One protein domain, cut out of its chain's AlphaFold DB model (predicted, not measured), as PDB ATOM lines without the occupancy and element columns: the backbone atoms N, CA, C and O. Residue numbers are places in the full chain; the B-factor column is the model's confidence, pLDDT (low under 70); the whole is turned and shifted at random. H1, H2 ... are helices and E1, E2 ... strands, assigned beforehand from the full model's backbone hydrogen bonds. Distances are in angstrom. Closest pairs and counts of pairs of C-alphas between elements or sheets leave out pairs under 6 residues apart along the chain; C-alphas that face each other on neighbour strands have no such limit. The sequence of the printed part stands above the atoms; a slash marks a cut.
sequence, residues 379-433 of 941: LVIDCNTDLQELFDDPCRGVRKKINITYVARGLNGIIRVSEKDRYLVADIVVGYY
ATOM      1  N   LEU A 379       5.774 315.663  -6.762       66.56
ATOM      2  CA  LEU A 379       4.486 314.970  -6.596       66.56
ATOM      3  C   LEU A 379       3.681 315.701  -5.513       66.56
ATOM      4  O   LEU A 379       4.215 316.037  -4.451       66.56
ATOM      5  N   VAL A 380       2.405 315.947  -5.795       75.38
ATOM      6  CA  VAL A 380       1.440 316.572  -4.887       75.38
ATOM      7  C   VAL A 380       0.125 315.813  -4.993       75.38
ATOM      8  O   VAL A 380      -0.340 315.562  -6.103       75.38
ATOM      9  N   ILE A 381      -0.458 315.461  -3.853       81.75
ATOM     10  CA  ILE A 381      -1.831 314.968  -3.742       81.75
ATOM     11  C   ILE A 381      -2.467 315.736  -2.584       81.75
ATOM     12  O   ILE A 381      -2.211 315.428  -1.420       81.75
ATOM     13  N   ASP A 382      -3.220 316.788  -2.897       84.12
ATOM     14  CA  ASP A 382      -3.823 317.665  -1.890       84.12
ATOM     15  C   ASP A 382      -4.983 316.953  -1.175       84.12
ATOM     16  O   ASP A 382      -5.615 316.055  -1.738       84.12
ATOM     17  N   CYS A 383      -5.320 317.379   0.042       90.81
ATOM     18  CA  CYS A 383      -6.447 316.855   0.819       90.81
ATOM     19  C   CYS A 383      -7.783 316.923   0.066       90.81
ATOM     20  O   CYS A 383      -8.596 316.015   0.190       90.81
ATOM     21  N   ASN A 384      -7.963 317.926  -0.797       88.62
ATOM     22  CA  ASN A 384      -9.143 318.101  -1.651       88.62
ATOM     23  C   ASN A 384      -9.204 317.133  -2.854       88.62
ATOM     24  O   ASN A 384     -10.118 317.226  -3.670       88.62
ATOM     25  N   THR A 385      -8.238 316.220  -3.005       81.44
ATOM     26  CA  THR A 385      -8.233 315.229  -4.090       81.44
ATOM     27  C   THR A 385      -9.179 314.078  -3.752       81.44
ATOM     28  O   THR A 385      -8.910 313.319  -2.820       81.44
ATOM     29  N   ASP A 386     -10.265 313.916  -4.518       85.94
ATOM     30  CA  ASP A 386     -11.161 312.756  -4.397       85.94
ATOM     31  C   ASP A 386     -10.405 311.478  -4.801       85.94
ATOM     32  O   ASP A 386     -10.082 311.247  -5.972       85.94
ATOM     33  N   LEU A 387     -10.109 310.637  -3.810       81.81
ATOM     34  CA  LEU A 387      -9.379 309.385  -3.980       81.81
ATOM     35  C   LEU A 387     -10.190 308.343  -4.752       81.81
ATOM     36  O   LEU A 387      -9.597 307.507  -5.432       81.81
ATOM     37  N   GLN A 388     -11.525 308.421  -4.702       80.19
ATOM     38  CA  GLN A 388     -12.414 307.569  -5.489       80.19
ATOM     39  C   GLN A 388     -12.433 307.977  -6.975       80.19
ATOM     40  O   GLN A 388     -12.751 307.146  -7.817       80.19
ATOM     41  N   GLU A 389     -12.036 309.206  -7.329       81.44
ATOM     42  CA  GLU A 389     -11.750 309.605  -8.722       81.44
ATOM     43  C   GLU A 389     -10.275 309.369  -9.135       81.44
ATOM     44  O   GLU A 389      -9.937 309.439 -10.323       81.44
ATOM     45  N   LEU A 390      -9.369 309.117  -8.185       76.44
ATOM     46  CA  LEU A 390      -7.943 308.929  -8.478       76.44
ATOM     47  C   LEU A 390      -7.505 307.457  -8.545       76.44
ATOM     48  O   LEU A 390      -6.565 307.153  -9.274       76.44
ATOM     49  N   PHE A 391      -8.166 306.564  -7.803       78.62
ATOM     50  CA  PHE A 391      -7.780 305.150  -7.663       78.62
ATOM     51  C   PHE A 391      -8.968 304.170  -7.711       78.62
ATOM     52  O   PHE A 391      -8.806 303.003  -7.346       78.62
ATOM     53  N   ASP A 392     -10.153 304.645  -8.117       80.56
ATOM     54  CA  ASP A 392     -11.447 303.978  -7.914       80.56
ATOM     55  C   ASP A 392     -11.728 303.621  -6.431       80.56
ATOM     56  O   ASP A 392     -11.007 304.003  -5.503       80.56
ATOM     57  N   ASP A 393     -12.840 302.930  -6.167       79.44
ATOM     58  CA  ASP A 393     -13.177 302.418  -4.836       79.44
ATOM     59  C   ASP A 393     -13.046 300.888  -4.777       79.44
ATOM     60  O   ASP A 393     -14.005 300.180  -5.099       79.44
ATOM     61  N   PRO A 394     -11.890 300.355  -4.335       70.38
ATOM     62  CA  PRO A 394     -11.687 298.913  -4.242       70.38
ATOM     63  C   PRO A 394     -12.509 298.242  -3.127       70.38
ATOM     64  O   PRO A 394     -12.592 297.016  -3.110       70.38
ATOM     65  N   CYS A 395     -13.075 298.994  -2.170       71.25
ATOM     66  CA  CYS A 395     -13.742 298.465  -0.972       71.25
ATOM     67  C   CYS A 395     -14.793 299.456  -0.429       71.25
ATOM     68  O   CYS A 395     -14.553 300.135   0.579       71.25
ATOM     69  N   ARG A 396     -15.976 299.510  -1.060       73.06
ATOM     70  CA  ARG A 396     -17.093 300.372  -0.625       73.06
ATOM     71  C   ARG A 396     -17.401 300.197   0.866       73.06
ATOM     72  O   ARG A 396     -17.592 299.083   1.345       73.06
ATOM     73  N   GLY A 397     -17.488 301.314   1.587       76.56
ATOM     74  CA  GLY A 397     -17.846 301.353   3.013       76.56
ATOM     75  C   GLY A 397     -16.715 301.026   3.999       76.56
ATOM     76  O   GLY A 397     -16.919 301.155   5.204       76.56
ATOM     77  N   VAL A 398     -15.516 300.654   3.533       78.31
ATOM     78  CA  VAL A 398     -14.365 300.340   4.398       78.31
ATOM     79  C   VAL A 398     -13.359 301.494   4.389       78.31
ATOM     80  O   VAL A 398     -12.966 301.980   3.332       78.31
ATOM     81  N   ARG A 399     -12.888 301.931   5.569       76.19
ATOM     82  CA  ARG A 399     -11.852 302.979   5.674       76.19
ATOM     83  C   ARG A 399     -10.520 302.499   5.089       76.19
ATOM     84  O   ARG A 399      -9.862 301.632   5.669       76.19
ATOM     85  N   LYS A 400     -10.101 303.105   3.978       77.69
ATOM     86  CA  LYS A 400      -8.871 302.754   3.256       77.69
ATOM     87  C   LYS A 400      -7.644 303.475   3.824       77.69
ATOM     88  O   LYS A 400      -7.741 304.453   4.570       77.69
ATOM     89  N   LYS A 401      -6.460 302.973   3.468       81.75
ATOM     90  CA  LYS A 401      -5.159 303.573   3.801       81.75
ATOM     91  C   LYS A 401      -4.273 303.532   2.568       81.75
ATOM     92  O   LYS A 401      -3.989 302.449   2.060       81.75
ATOM     93  N   ILE A 402      -3.820 304.695   2.122       79.25
ATOM     94  CA  ILE A 402      -2.876 304.815   1.015       79.25
ATOM     95  C   ILE A 402      -1.462 304.709   1.586       79.25
ATOM     96  O   ILE A 402      -1.085 305.462   2.487       79.25
ATOM     97  N   ASN A 403      -0.698 303.742   1.073       79.88
ATOM     98  CA  ASN A 403       0.711 303.533   1.398       79.88
ATOM     99  C   ASN A 403       1.548 303.959   0.186       79.88
ATOM    100  O   ASN A 403       1.676 303.193  -0.768       79.88
ATOM    101  N   ILE A 404       2.111 305.165   0.214       77.50
ATOM    102  CA  ILE A 404       3.041 305.633  -0.818       77.50
ATOM    103  C   ILE A 404       4.450 305.261  -0.373       77.50
ATOM    104  O   ILE A 404       5.038 305.913   0.492       77.50
ATOM    105  N   THR A 405       4.977 304.191  -0.964       73.94
ATOM    106  CA  THR A 405       6.409 303.882  -0.929       73.94
ATOM    107  C   THR A 405       7.104 304.773  -1.952       73.94
ATOM    108  O   THR A 405       6.756 304.737  -3.130       73.94
ATOM    109  N   TYR A 406       8.069 305.580  -1.517       75.50
ATOM    110  CA  TYR A 406       8.790 306.521  -2.372       75.50
ATOM    111  C   TYR A 406      10.296 306.454  -2.120       75.50
ATOM    112  O   TYR A 406      10.743 306.113  -1.026       75.50
ATOM    113  N   VAL A 407      11.067 306.823  -3.142       57.97
ATOM    114  CA  VAL A 407      12.522 306.970  -3.068       57.97
ATOM    115  C   VAL A 407      12.850 308.424  -3.382       57.97
ATOM    116  O   VAL A 407      12.667 308.870  -4.514       57.97
ATOM    117  N   ALA A 408      13.298 309.186  -2.386       54.47
ATOM    118  CA  ALA A 408      13.691 310.582  -2.569       54.47
ATOM    119  C   ALA A 408      14.995 310.856  -1.814       54.47
ATOM    120  O   ALA A 408      15.054 310.656  -0.604       54.47
ATOM    121  N   ARG A 409      16.036 311.316  -2.528       52.62
ATOM    122  CA  ARG A 409      17.402 311.503  -1.987       52.62
ATOM    123  C   ARG A 409      17.924 310.258  -1.243       52.62
ATOM    124  O   ARG A 409      18.271 310.338  -0.072       52.62
ATOM    125  N   GLY A 410      17.858 309.087  -1.882       46.06
ATOM    126  CA  GLY A 410      18.291 307.806  -1.298       46.06
ATOM    127  C   GLY A 410      17.417 307.256  -0.157       46.06
ATOM    128  O   GLY A 410      17.490 306.069   0.148       46.06
ATOM    129  N   LEU A 411      16.547 308.071   0.449       39.16
ATOM    130  CA  LEU A 411      15.652 307.637   1.515       39.16
ATOM    131  C   LEU A 411      14.446 306.887   0.937       39.16
ATOM    132  O   LEU A 411      13.585 307.472   0.274       39.16
ATOM    133  N   ASN A 412      14.380 305.593   1.250       60.16
ATOM    134  CA  ASN A 412      13.230 304.727   1.005       60.16
ATOM    135  C   ASN A 412      12.179 304.958   2.103       60.16
ATOM    136  O   ASN A 412      12.267 304.387   3.192       60.16
ATOM    137  N   GLY A 413      11.202 305.824   1.838       67.62
ATOM    138  CA  GLY A 413      10.138 306.170   2.780       67.62
ATOM    139  C   GLY A 413       8.816 305.467   2.468       67.62
ATOM    140  O   GLY A 413       8.516 305.161   1.317       67.62
ATOM    141  N   ILE A 414       7.991 305.250   3.498       78.75
ATOM    142  CA  ILE A 414       6.586 304.844   3.342       78.75
ATOM    143  C   ILE A 414       5.707 305.884   4.038       78.75
ATOM    144  O   ILE A 414       5.546 305.855   5.258       78.75
ATOM    145  N   ILE A 415       5.116 306.787   3.257       82.06
ATOM    146  CA  ILE A 415       4.044 307.666   3.734       82.06
ATOM    147  C   ILE A 415       2.761 306.840   3.826       82.06
ATOM    148  O   ILE A 415       2.395 306.126   2.892       82.06
ATOM    149  N   ARG A 416       2.078 306.932   4.969       84.00
ATOM    150  CA  ARG A 416       0.784 306.287   5.209       84.00
ATOM    151  C   ARG A 416      -0.238 307.345   5.578       84.00
ATOM    152  O   ARG A 416      -0.131 307.929   6.653       84.00
ATOM    153  N   VAL A 417      -1.234 307.556   4.724       85.12
ATOM    154  CA  VAL A 417      -2.347 308.474   5.003       85.12
ATOM    155  C   VAL A 417      -3.658 307.703   4.939       85.12
ATOM    156  O   VAL A 417      -3.876 306.859   4.068       85.12
ATOM    157  N   SER A 418      -4.520 307.947   5.922       87.00
ATOM    158  CA  SER A 418      -5.882 307.425   5.949       87.00
ATOM    159  C   SER A 418      -6.778 308.222   5.011       87.00
ATOM    160  O   SER A 418      -6.746 309.453   5.028       87.00
ATOM    161  N   GLU A 419      -7.632 307.517   4.278       87.56
ATOM    162  CA  GLU A 419      -8.806 308.123   3.659       87.56
ATOM    163  C   GLU A 419      -9.822 308.497   4.749       87.56
ATOM    164  O   GLU A 419     -10.075 307.715   5.676       87.56
ATOM    165  N   LYS A 420     -10.431 309.675   4.620       90.38
ATOM    166  CA  LYS A 420     -11.643 310.063   5.339       90.38
ATOM    167  C   LYS A 420     -12.623 310.646   4.326       90.38
ATOM    168  O   LYS A 420     -12.293 311.600   3.636       90.38
ATOM    169  N   ASP A 421     -13.817 310.069   4.247       89.00
ATOM    170  CA  ASP A 421     -14.934 310.585   3.446       89.00
ATOM    171  C   ASP A 421     -14.565 310.832   1.959       89.00
ATOM    172  O   ASP A 421     -15.000 311.812   1.365       89.00
ATOM    173  N   ARG A 422     -13.775 309.908   1.369       85.81
ATOM    174  CA  ARG A 422     -13.130 309.932   0.027       85.81
ATOM    175  C   ARG A 422     -11.890 310.817  -0.140       85.81
ATOM    176  O   ARG A 422     -11.226 310.729  -1.167       85.81
ATOM    177  N   TYR A 423     -11.533 311.608   0.860       89.62
ATOM    178  CA  TYR A 423     -10.433 312.570   0.805       89.62
ATOM    179  C   TYR A 423      -9.222 312.122   1.634       89.62
ATOM    180  O   TYR A 423      -9.325 311.245   2.501       89.62
ATOM    181  N   LEU A 424      -8.050 312.717   1.387       84.81
ATOM    182  CA  LEU A 424      -6.882 312.525   2.254       84.81
ATOM    183  C   LEU A 424      -7.020 313.376   3.520       84.81
ATOM    184  O   LEU A 424      -7.366 314.550   3.458       84.81
ATOM    185  N   VAL A 425      -6.658 312.808   4.673       88.12
ATOM    186  CA  VAL A 425      -6.634 313.543   5.956       88.12
ATOM    187  C   VAL A 425      -5.543 314.634   6.006       88.12
ATOM    188  O   VAL A 425      -5.611 315.515   6.859       88.12
ATOM    189  N   ALA A 426      -4.555 314.605   5.105       86.12
ATOM    190  CA  ALA A 426      -3.537 315.645   4.946       86.12
ATOM    191  C   ALA A 426      -2.947 315.635   3.523       86.12
ATOM    192  O   ALA A 426      -2.903 314.578   2.890       86.12
ATOM    193  N   ASP A 427      -2.448 316.786   3.061       81.62
ATOM    194  CA  ASP A 427      -1.740 316.913   1.780       81.62
ATOM    195  C   ASP A 427      -0.482 316.029   1.744       81.62
ATOM    196  O   ASP A 427       0.329 316.025   2.676       81.62
ATOM    197  N   ILE A 428      -0.269 315.319   0.636       81.56
ATOM    198  CA  ILE A 428       0.935 314.519   0.395       81.56
ATOM    199  C   ILE A 428       1.817 315.241  -0.619       81.56
ATOM    200  O   ILE A 428       1.598 315.166  -1.828       81.56
ATOM    201  N   VAL A 429       2.856 315.914  -0.124       73.62
ATOM    202  CA  VAL A 429       3.911 316.519  -0.948       73.62
ATOM    203  C   VAL A 429       5.169 315.655  -0.895       73.62
ATOM    204  O   VAL A 429       5.827 315.565   0.139       73.62
ATOM    205  N   VAL A 430       5.534 315.057  -2.029       69.88
ATOM    206  CA  VAL A 430       6.763 314.267  -2.204       69.88
ATOM    207  C   VAL A 430       7.537 314.865  -3.379       69.88
ATOM    208  O   VAL A 430       7.278 314.567  -4.540       69.88
ATOM    209  N   GLY A 431       8.456 315.790  -3.106       63.53
ATOM    210  CA  GLY A 431       9.109 316.551  -4.172       63.53
ATOM    211  C   GLY A 431      10.151 317.551  -3.694       63.53
ATOM    212  O   GLY A 431      10.439 317.654  -2.500       63.53
ATOM    213  N   TYR A 432      10.717 318.306  -4.637       58.47
ATOM    214  CA  TYR A 432      11.793 319.246  -4.352       58.47
ATOM    215  C   TYR A 432      11.253 320.643  -4.012       58.47
ATOM    216  O   TYR A 432      10.609 321.314  -4.819       58.47
ATOM    217  N   TYR A 433      11.583 321.132  -2.817       45.75
ATOM    218  CA  TYR A 433      11.412 322.540  -2.468       45.75
ATOM    219  C   TYR A 433      12.574 323.361  -3.042       45.75
ATOM    220  O   TYR A 433      13.653 323.420  -2.453       45.75
TER     221      TYR A 433
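What this domain is: This is residues 379 to 433 of the 941 residues of an uncharacterized protein of Ectocarpus siliculosus (UniProt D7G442). A long hairpin of strands E2 and E3 makes the length; a short strand pair, E1 and E4, lies over it, and small helix H1 sits near the end away from the hairpin's turn. The printed part has 55 residues with one named helix and four named strands, in the order E1, H1, E2, E3, E4; the strands hold 25 of the 29 residues in named elements, which is the class mostly strand, and they form two antiparallel sheets of two strands each, E1 - E4 and E2 - E3. It is only just compact, close to loose: radius of gyration of the C-alphas 12.0 A, spans 37 by 19 by 16 A.

How they stand to each other: Look first at the hairpin of E2, residues 401 to 408, and E3, residues 411 to 420: N 404 and O 415 are 2.9 A apart. In E1, residues 379 to 381, N 381 is 2.9 A from O 428 of E4, residues 428 to 431. H1, residues 387 to 390, is too short for an O i to N i+4 pair; it is apart from E4.

Where its parts are: Find C-alpha 411 at (15.652, 307.637, 1.515); E3 runs 27.7 A from there, E2 21.1 A. E1 begins at (4.486, 314.970, -6.596).

The domain as a whole: The printed part has no cut and no long link. Residues 379, 407 to 413 and 430 to 433 are under pLDDT 70.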